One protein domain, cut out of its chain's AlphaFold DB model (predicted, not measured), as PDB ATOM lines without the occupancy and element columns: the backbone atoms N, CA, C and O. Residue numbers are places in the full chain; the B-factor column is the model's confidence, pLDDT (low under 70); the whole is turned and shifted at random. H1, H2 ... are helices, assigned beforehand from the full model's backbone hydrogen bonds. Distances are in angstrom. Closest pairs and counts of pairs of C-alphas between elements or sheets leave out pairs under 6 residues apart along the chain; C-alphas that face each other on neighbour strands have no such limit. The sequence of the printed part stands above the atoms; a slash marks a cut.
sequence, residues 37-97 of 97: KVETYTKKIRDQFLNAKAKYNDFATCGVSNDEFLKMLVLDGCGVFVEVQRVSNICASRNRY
ATOM      1  N   LYS A  37     150.294 403.876 249.638       82.94
ATOM      2  CA  LYS A  37     151.426 403.325 248.884       82.94
ATOM      3  C   LYS A  37     151.087 401.940 248.358       82.94
ATOM      4  O   LYS A  37     150.509 401.118 249.073       82.94
ATOM      5  N   VAL A  38     151.517 401.652 247.129       82.81
ATOM      6  CA  VAL A  38     151.359 400.327 246.503       82.81
ATOM      7  C   VAL A  38     151.952 399.232 247.386       82.81
ATOM      8  O   VAL A  38     151.352 398.173 247.540       82.81
ATOM      9  N   GLU A  39     153.088 399.499 248.026       85.38
ATOM     10  CA  GLU A  39     153.759 398.574 248.943       85.38
ATOM     11  C   GLU A  39     152.885 398.208 250.146       85.38
ATOM     12  O   GLU A  39     152.791 397.033 250.502       85.38
ATOM     13  N   THR A  40     152.180 399.183 250.729       84.44
ATOM     14  CA  THR A  40     151.255 398.958 251.848       84.44
ATOM     15  C   THR A  40     150.119 398.025 251.439       84.44
ATOM     16  O   THR A  40     149.811 397.071 252.157       84.44
ATOM     17  N   TYR A  41     149.512 398.258 250.271       83.12
ATOM     18  CA  TYR A  41     148.452 397.391 249.748       83.12
ATOM     19  C   TYR A  41     148.976 396.003 249.394       83.12
ATOM     20  O   TYR A  41     148.367 395.000 249.759       83.12
ATOM     21  N   THR A  42     150.143 395.942 248.755       85.62
ATOM     22  CA  THR A  42     150.797 394.686 248.378       85.62
ATOM     23  C   THR A  42     151.106 393.847 249.611       85.62
ATOM     24  O   THR A  42     150.838 392.651 249.602       85.62
ATOM     25  N   LYS A  43     151.603 394.456 250.695       87.06
ATOM     26  CA  LYS A  43     151.871 393.765 251.962       87.06
ATOM     27  C   LYS A  43     150.588 393.210 252.583       87.06
ATOM     28  O   LYS A  43     150.522 392.017 252.850       87.06
ATOM     29  N   LYS A  44     149.542 394.035 252.716       86.50
ATOM     30  CA  LYS A  44     148.247 393.594 253.269       86.50
ATOM     31  C   LYS A  44     147.608 392.463 252.461       86.50
ATOM     32  O   LYS A  44     147.014 391.552 253.028       86.50
ATOM     33  N   ILE A  45     147.712 392.520 251.135       85.94
ATOM     34  CA  ILE A  45     147.163 391.483 250.255       85.94
ATOM     35  C   ILE A  45     148.042 390.233 250.274       85.94
ATOM     36  O   ILE A  45     147.512 389.127 250.220       85.94
ATOM     37  N   ARG A  46     149.362 390.381 250.430       86.88
ATOM     38  CA  ARG A  46     150.287 389.260 250.623       86.88
ATOM     39  C   ARG A  46     149.942 388.454 251.876       86.88
ATOM     40  O   ARG A  46     149.949 387.231 251.798       86.88
ATOM     41  N   ASP A  47     149.540 389.107 252.965       87.88
ATOM     42  CA  ASP A  47     149.089 388.423 254.189       87.88
ATOM     43  C   ASP A  47     147.837 387.554 253.948       87.88
ATOM     44  O   ASP A  47     147.645 386.529 254.597       87.88
ATOM     45  N   GLN A  48     147.001 387.923 252.972       86.06
ATOM     46  CA  GLN A  48     145.815 387.154 252.579       86.06
ATOM     47  C   GLN A  48     146.016 386.290 251.330       86.06
ATOM     48  O   GLN A  48     145.088 385.600 250.905       86.06
ATOM     49  N   PHE A  49     147.212 386.291 250.742       87.56
ATOM     50  CA  PHE A  49     147.471 385.691 249.437       87.56
ATOM     51  C   PHE A  49     147.161 384.196 249.413       87.56
ATOM     52  O   PHE A  49     146.461 383.734 248.515       87.56
ATOM     53  N   LEU A  50     147.637 383.441 250.409       86.50
ATOM     54  CA  LEU A  50     147.416 381.992 250.478       86.50
ATOM     55  C   LEU A  50     145.930 381.655 250.639       86.50
ATOM     56  O   LEU A  50     145.425 380.769 249.954       86.50
ATOM     57  N   ASN A  51     145.213 382.418 251.468       86.75
ATOM     58  CA  ASN A  51     143.774 382.254 251.666       86.75
ATOM     59  C   ASN A  51     142.985 382.597 250.400       86.75
ATOM     60  O   ASN A  51     142.020 381.915 250.069       86.75
ATOM     61  N   ALA A  52     143.385 383.649 249.681       85.00
ATOM     62  CA  ALA A  52     142.783 384.005 248.405       85.00
ATOM     63  C   ALA A  52     143.059 382.922 247.357       85.00
ATOM     64  O   ALA A  52     142.128 382.482 246.694       85.00
ATOM     65  N   LYS A  53     144.304 382.446 247.256       85.56
ATOM     66  CA  LYS A  53     144.732 381.385 246.338       85.56
ATOM     67  C   LYS A  53     143.971 380.079 246.568       85.56
ATOM     68  O   LYS A  53     143.532 379.471 245.602       85.56
ATOM     69  N   ALA A  54     143.760 379.685 247.823       86.31
ATOM     70  CA  ALA A  54     143.032 378.467 248.181       86.31
ATOM     71  C   ALA A  54     141.555 378.471 247.737       86.31
ATOM     72  O   ALA A  54     140.951 377.411 247.640       86.31
ATOM     73  N   LYS A  55     140.974 379.642 247.435       85.62
ATOM     74  CA  LYS A  55     139.610 379.755 246.886       85.62
ATOM     75  C   LYS A  55     139.532 379.444 245.387       85.62
ATOM     76  O   LYS A  55     138.433 379.350 244.849       85.62
ATOM     77  N   TYR A  56     140.674 379.308 244.714       81.75
ATOM     78  CA  TYR A  56     140.769 378.973 243.297       81.75
ATOM     79  C   TYR A  56     141.191 377.506 243.154       81.75
ATOM     80  O   TYR A  56     142.384 377.203 243.152       81.75
ATOM     81  N   ASN A  57     140.214 376.601 243.019       79.50
ATOM     82  CA  ASN A  57     140.453 375.150 242.925       79.50
ATOM     83  C   ASN A  57     141.428 374.773 241.792       79.50
ATOM     84  O   ASN A  57     142.244 373.871 241.950       79.50
ATOM     85  N   ASP A  58     141.404 375.532 240.696       79.50
ATOM     86  CA  ASP A  58     142.194 375.267 239.486       79.50
ATOM     87  C   ASP A  58     143.371 376.238 239.311       79.50
ATOM     88  O   ASP A  58     143.865 376.452 238.207       79.50
ATOM     89  N   PHE A  59     143.858 376.863 240.388       80.12
ATOM     90  CA  PHE A  59     144.931 377.860 240.278       80.12
ATOM     91  C   PHE A  59     146.180 377.330 239.550       80.12
ATOM     92  O   PHE A  59     146.800 378.050 238.767       80.12
ATOM     93  N   ALA A  60     146.543 376.067 239.795       78.44
ATOM     94  CA  ALA A  60     147.713 375.432 239.190       78.44
ATOM     95  C   ALA A  60     147.611 375.307 237.659       78.44
ATOM     96  O   ALA A  60     148.637 375.302 236.982       78.44
ATOM     97  N   THR A  61     146.398 375.250 237.101       80.25
ATOM     98  CA  THR A  61     146.164 375.109 235.654       80.25
ATOM     99  C   THR A  61     145.983 376.458 234.951       80.25
ATOM    100  O   THR A  61     146.100 376.535 233.729       80.25
ATOM    101  N   CYS A  62     145.797 377.552 235.701       77.06
ATOM    102  CA  CYS A  62     145.689 378.906 235.146       77.06
ATOM    103  C   CYS A  62     146.966 379.365 234.416       77.06
ATOM    104  O   CYS A  62     146.901 380.230 233.539       77.06
ATOM    105  N   GLY A  63     148.130 378.799 234.762       81.69
ATOM    106  CA  GLY A  63     149.421 379.208 234.203       81.69
ATOM    107  C   GLY A  63     149.813 380.638 234.586       81.69
ATOM    108  O   GLY A  63     150.462 381.320 233.803       81.69
ATOM    109  N   VAL A  64     149.364 381.100 235.757       83.75
ATOM    110  CA  VAL A  64     149.665 382.423 236.318       83.75
ATOM    111  C   VAL A  64     150.622 382.232 237.491       83.75
ATOM    112  O   VAL A  64     150.368 381.412 238.377       83.75
ATOM    113  N   SER A  65     151.727 382.973 237.512       87.69
ATOM    114  CA  SER A  65     152.677 382.934 238.625       87.69
ATOM    115  C   SER A  65     152.074 383.529 239.905       87.69
ATOM    116  O   SER A  65     151.109 384.295 239.878       87.69
ATOM    117  N   ASN A  66     152.662 383.210 241.062       86.81
ATOM    118  CA  ASN A  66     152.207 383.789 242.328       86.81
ATOM    119  C   ASN A  66     152.307 385.326 242.326       86.81
ATOM    120  O   ASN A  66     151.413 385.992 242.844       86.81
ATOM    121  N   ASP A  67     153.352 385.888 241.715       86.62
ATOM    122  CA  ASP A  67     153.552 387.338 241.646       86.62
ATOM    123  C   ASP A  67     152.545 388.021 240.719       86.62
ATOM    124  O   ASP A  67     152.015 389.085 241.046       86.62
ATOM    125  N   GLU A  68     152.232 387.411 239.575       85.31
ATOM    126  CA  GLU A  68     151.179 387.906 238.686       85.31
ATOM    127  C   GLU A  68     149.813 387.848 239.361       85.31
ATOM    128  O   GLU A  68     149.054 388.813 239.299       85.31
ATOM    129  N   PHE A  69     149.514 386.760 240.068       87.25
ATOM    130  CA  PHE A  69     148.267 386.650 240.811       87.25
ATOM    131  C   PHE A  69     148.181 387.678 241.946       87.25
ATOM    132  O   PHE A  69     147.134 388.294 242.136       87.25
ATOM    133  N   LEU A  70     149.282 387.936 242.656       86.56
ATOM    134  CA  LEU A  70     149.335 388.977 243.680       86.56
ATOM    135  C   LEU A  70     149.038 390.362 243.086       86.56
ATOM    136  O   LEU A  70     148.247 391.111 243.656       86.56
ATOM    137  N   LYS A  71     149.608 390.687 241.917       85.50
ATOM    138  CA  LYS A  71     149.301 391.934 241.191       85.50
ATOM    139  C   LYS A  71     147.824 392.017 240.806       85.50
ATOM    140  O   LYS A  71     147.215 393.068 240.993       85.50
ATOM    141  N   MET A  72     147.239 390.920 240.321       85.75
ATOM    142  CA  MET A  72     145.809 390.864 239.998       85.75
ATOM    143  C   MET A  72     144.950 391.138 241.235       85.75
ATOM    144  O   MET A  72     144.075 391.990 241.176       85.75
ATOM    145  N   LEU A  73     145.255 390.518 242.379       85.94
ATOM    146  CA  LEU A  73     144.519 390.754 243.626       85.94
ATOM    147  C   LEU A  73     144.600 392.211 244.103       85.94
ATOM    148  O   LEU A  73     143.603 392.748 244.583       85.94
ATOM    149  N   VAL A  74     145.761 392.861 243.960       86.56
ATOM    150  CA  VAL A  74     145.924 394.291 244.288       86.56
ATOM    151  C   VAL A  74     145.024 395.161 243.412       86.56
ATOM    152  O   VAL A  74     144.324 396.036 243.926       86.56
ATOM    153  N   LEU A  75     144.997 394.900 242.106       83.44
ATOM    154  CA  LEU A  75     144.158 395.641 241.162       83.44
ATOM    155  C   LEU A  75     142.665 395.384 241.391       83.44
ATOM    156  O   LEU A  75     141.869 396.325 241.405       83.44
ATOM    157  N   ASP A  76     142.286 394.130 241.612       82.31
ATOM    158  CA  ASP A  76     140.903 393.725 241.852       82.31
ATOM    159  C   ASP A  76     140.360 394.321 243.150       82.31
ATOM    160  O   ASP A  76     139.264 394.885 243.164       82.31
ATOM    161  N   GLY A  77     141.146 394.257 244.229       77.75
ATOM    162  CA  GLY A  77     140.786 394.840 245.518       77.75
ATOM    163  C   GLY A  77     140.584 396.353 245.433       77.75
ATOM    164  O   GLY A  77     139.638 396.883 246.017       77.75
ATOM    165  N   CYS A  78     141.416 397.047 244.651       76.06
ATOM    166  CA  CYS A  78     141.253 398.479 244.428       76.06
ATOM    167  C   CYS A  78     139.978 398.804 243.640       76.06
ATOM    168  O   CYS A  78     139.253 399.727 244.011       76.06
ATOM    169  N   GLY A  79     139.679 398.044 242.582       69.62
ATOM    170  CA  GLY A  79     138.460 398.232 241.797       69.62
ATOM    171  C   GLY A  79     137.195 398.083 242.644       69.62
ATOM    172  O   GLY A  79     136.323 398.946 242.597       69.62
ATOM    173  N   VAL A  80     137.123 397.042 243.481       71.19
ATOM    174  CA  VAL A  80     135.989 396.824 244.398       71.19
ATOM    175  C   VAL A  80     135.863 397.963 245.409       71.19
ATOM    176  O   VAL A  80     134.767 398.473 245.627       71.19
ATOM    177  N   PHE A  81     136.974 398.396 246.008       71.50
ATOM    178  CA  PHE A  81     136.965 399.475 246.995       71.50
ATOM    179  C   PHE A  81     136.458 400.802 246.412       71.50
ATOM    180  O   PHE A  81     135.618 401.470 247.021       71.50
ATOM    181  N   VAL A  82     136.933 401.180 245.220       68.56
ATOM    182  CA  VAL A  82     136.512 402.421 244.557       68.56
ATOM    183  C   VAL A  82     135.026 402.381 244.205       68.56
ATOM    184  O   VAL A  82     134.323 403.360 244.467       68.56
ATOM    185  N   GLU A  83     134.519 401.244 243.731       69.19
ATOM    186  CA  GLU A  83     133.106 401.107 243.370       69.19
ATOM    187  C   GLU A  83     132.185 401.113 244.590       69.19
ATOM    188  O   GLU A  83     131.141 401.768 244.565       69.19
ATOM    189  N   VAL A  84     132.600 400.496 245.698       73.12
ATOM    190  CA  VAL A  84     131.874 400.575 246.975       73.12
ATOM    191  C   VAL A  84     131.821 402.017 247.490       73.12
ATOM    192  O   VAL A  84     130.754 402.482 247.902       73.12
ATOM    193  N   GLN A  85     132.926 402.766 247.415       68.12
ATOM    194  CA  GLN A  85     132.940 404.180 247.803       68.12
ATOM    195  C   GLN A  85     132.055 405.028 246.881       68.12
ATOM    196  O   GLN A  85     131.348 405.923 247.345       68.12
ATOM    197  N   ARG A  86     132.070 404.747 245.573       70.94
ATOM    198  CA  ARG A  86     131.260 405.454 244.577       70.94
ATOM    199  C   ARG A  86     129.769 405.238 244.823       70.94
ATOM    200  O   ARG A  86     129.027 406.216 244.864       70.94
ATOM    201  N   VAL A  87     129.340 403.993 245.040       73.44
ATOM    202  CA  VAL A  87     127.945 403.666 245.379       73.44
ATOM    203  C   VAL A  87     127.543 404.318 246.700       73.44
ATOM    204  O   VAL A  87     126.495 404.955 246.761       73.44
ATOM    205  N   SER A  88     128.397 404.255 247.724       73.12
ATOM    206  CA  SER A  88     128.144 404.906 249.018       73.12
ATOM    207  C   SER A  88     127.944 406.419 248.874       73.12
ATOM    208  O   SER A  88     126.985 406.969 249.413       73.12
ATOM    209  N   ASN A  89     128.787 407.090 248.084       69.44
ATOM    210  CA  ASN A  89     128.666 408.525 247.812       69.44
ATOM    211  C   ASN A  89     127.384 408.864 247.032       69.44
ATOM    212  O   ASN A  89     126.743 409.875 247.319       69.44
ATOM    213  N   ILE A  90     126.979 408.020 246.076       71.19
ATOM    214  CA  ILE A  90     125.717 408.184 245.340       71.19
ATOM    215  C   ILE A  90     124.524 408.047 246.295       71.19
ATOM    216  O   ILE A  90     123.646 408.909 246.294       71.19
ATOM    217  N   CYS A  91     124.503 407.022 247.148       66.69
ATOM    218  CA  CYS A  91     123.450 406.831 248.148       66.69
ATOM    219  C   CYS A  91     123.376 408.013 249.128       66.69
ATOM    220  O   CYS A  91     122.292 408.536 249.374       66.69
ATOM    221  N   ALA A  92     124.520 408.503 249.611       69.00
ATOM    222  CA  ALA A  92     124.583 409.679 250.477       69.00
ATOM    223  C   ALA A  92     124.108 410.967 249.778       69.00
ATOM    224  O   ALA A  92     123.515 411.833 250.415       69.00
ATOM    225  N   SER A  93     124.334 411.104 248.466       67.38
ATOM    226  CA  SER A  93     123.829 412.241 247.683       67.38
ATOM    227  C   SER A  93     122.325 412.167 247.398       67.38
ATOM    228  O   SER A  93     121.682 413.206 247.301       67.38
ATOM    229  N   ARG A  94     121.760 410.956 247.311       59.94
ATOM    230  CA  ARG A  94     120.324 410.717 247.095       59.94
ATOM    231  C   ARG A  94     119.485 410.853 248.364       59.94
ATOM    232  O   ARG A  94     118.326 411.205 248.254       59.94
ATOM    233  N   ASN A  95     120.067 410.636 249.542       57.72
ATOM    234  CA  ASN A  95     119.385 410.789 250.833       57.72
ATOM    235  C   ASN A  95     119.340 412.252 251.338       57.72
ATOM    236  O   ASN A  95     119.087 412.494 252.515       57.72
ATOM    237  N   ARG A  96     119.673 413.224 250.471       53.47
ATOM    238  CA  ARG A  96     119.636 414.675 250.745       53.47
ATOM    239  C   ARG A  96     118.506 415.411 250.004       53.47
ATOM    240  O   ARG A  96     118.545 416.637 249.945       53.47
ATOM    241  N   TYR A  97     117.527 414.680 249.472       43.88
ATOM    242  CA  TYR A  97     116.296 415.213 248.883       43.88
ATOM    243  C   TYR A  97     115.086 414.478 249.446       43.88
ATOM    244  O   TYR A  97     115.182 413.234 249.566       43.88
TER     245      TYR A  97
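Overview. This is residues 37 to 97 of the 97 residues of an uncharacterized protein of Zostera marina (UniProt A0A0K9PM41). Look first for one long helix, H3, with two shorter helices, H1 and H2, set one after the other across the part of it near its beginning, while residues 79 to 97, of which 79 to 94 belong to H3, stick out as a bare arm. A loop, residues 55 to 65, leads from the end of H2 to the beginning of H3. The printed part has 61 residues with three named helices, H1, H2 and H3 in chain order, and no named strand; the class is all helix. It is only just loose, close to extended, with a radius of gyration of the C-alphas of 15.7 A, and it spans 52 by 26 by 16 A, only just elongated.

Arrangement. Begin with H3, residues 66 to 94. H1, residues 38 to 47, touches it, with residues 70 to 74 of H3 alone; the closest C-alphas are those of Thr 42 and Val 74, 6.4 A apart. Their lines are about perpendicular, at 73 degrees. H2, residues 49 to 54, is close to H3 but not clearly touching; the closest C-alphas, of Phe 49 and Leu 70, are 6.9 A apart, and the lines are about perpendicular, at 84 degrees. H1 and H2 meet only through their link. In H1, H2 and H3 every O i to N i+4 pair is within hydrogen-bond range.

Along the chain. Find C-alpha 66 at (152.207, 383.789, 242.328); from there H3 runs 42.0 A to C-alpha 94 at (120.324, 410.717, 247.095). H1 begins at C-alpha 38, (151.359, 400.327, 246.503), and is 14.4 A long. H2 measures 8.6 A.

Size, cuts and confidence. The C-alphas of Thr 61 and Tyr 97 are the two farthest apart, 51.7 A. The printed part has no cut. The link from H1 to H2 is tight; that from H2 to H3 is long, with 11 residues. Residues 79 to 97 stand free, of which 79 to 94 belong to H3; the body without them spans 32 by 16 by 14 A. The mean pLDDT of the printed part is 78.7, and 12 residues are under 70, among them residues 91 to 97.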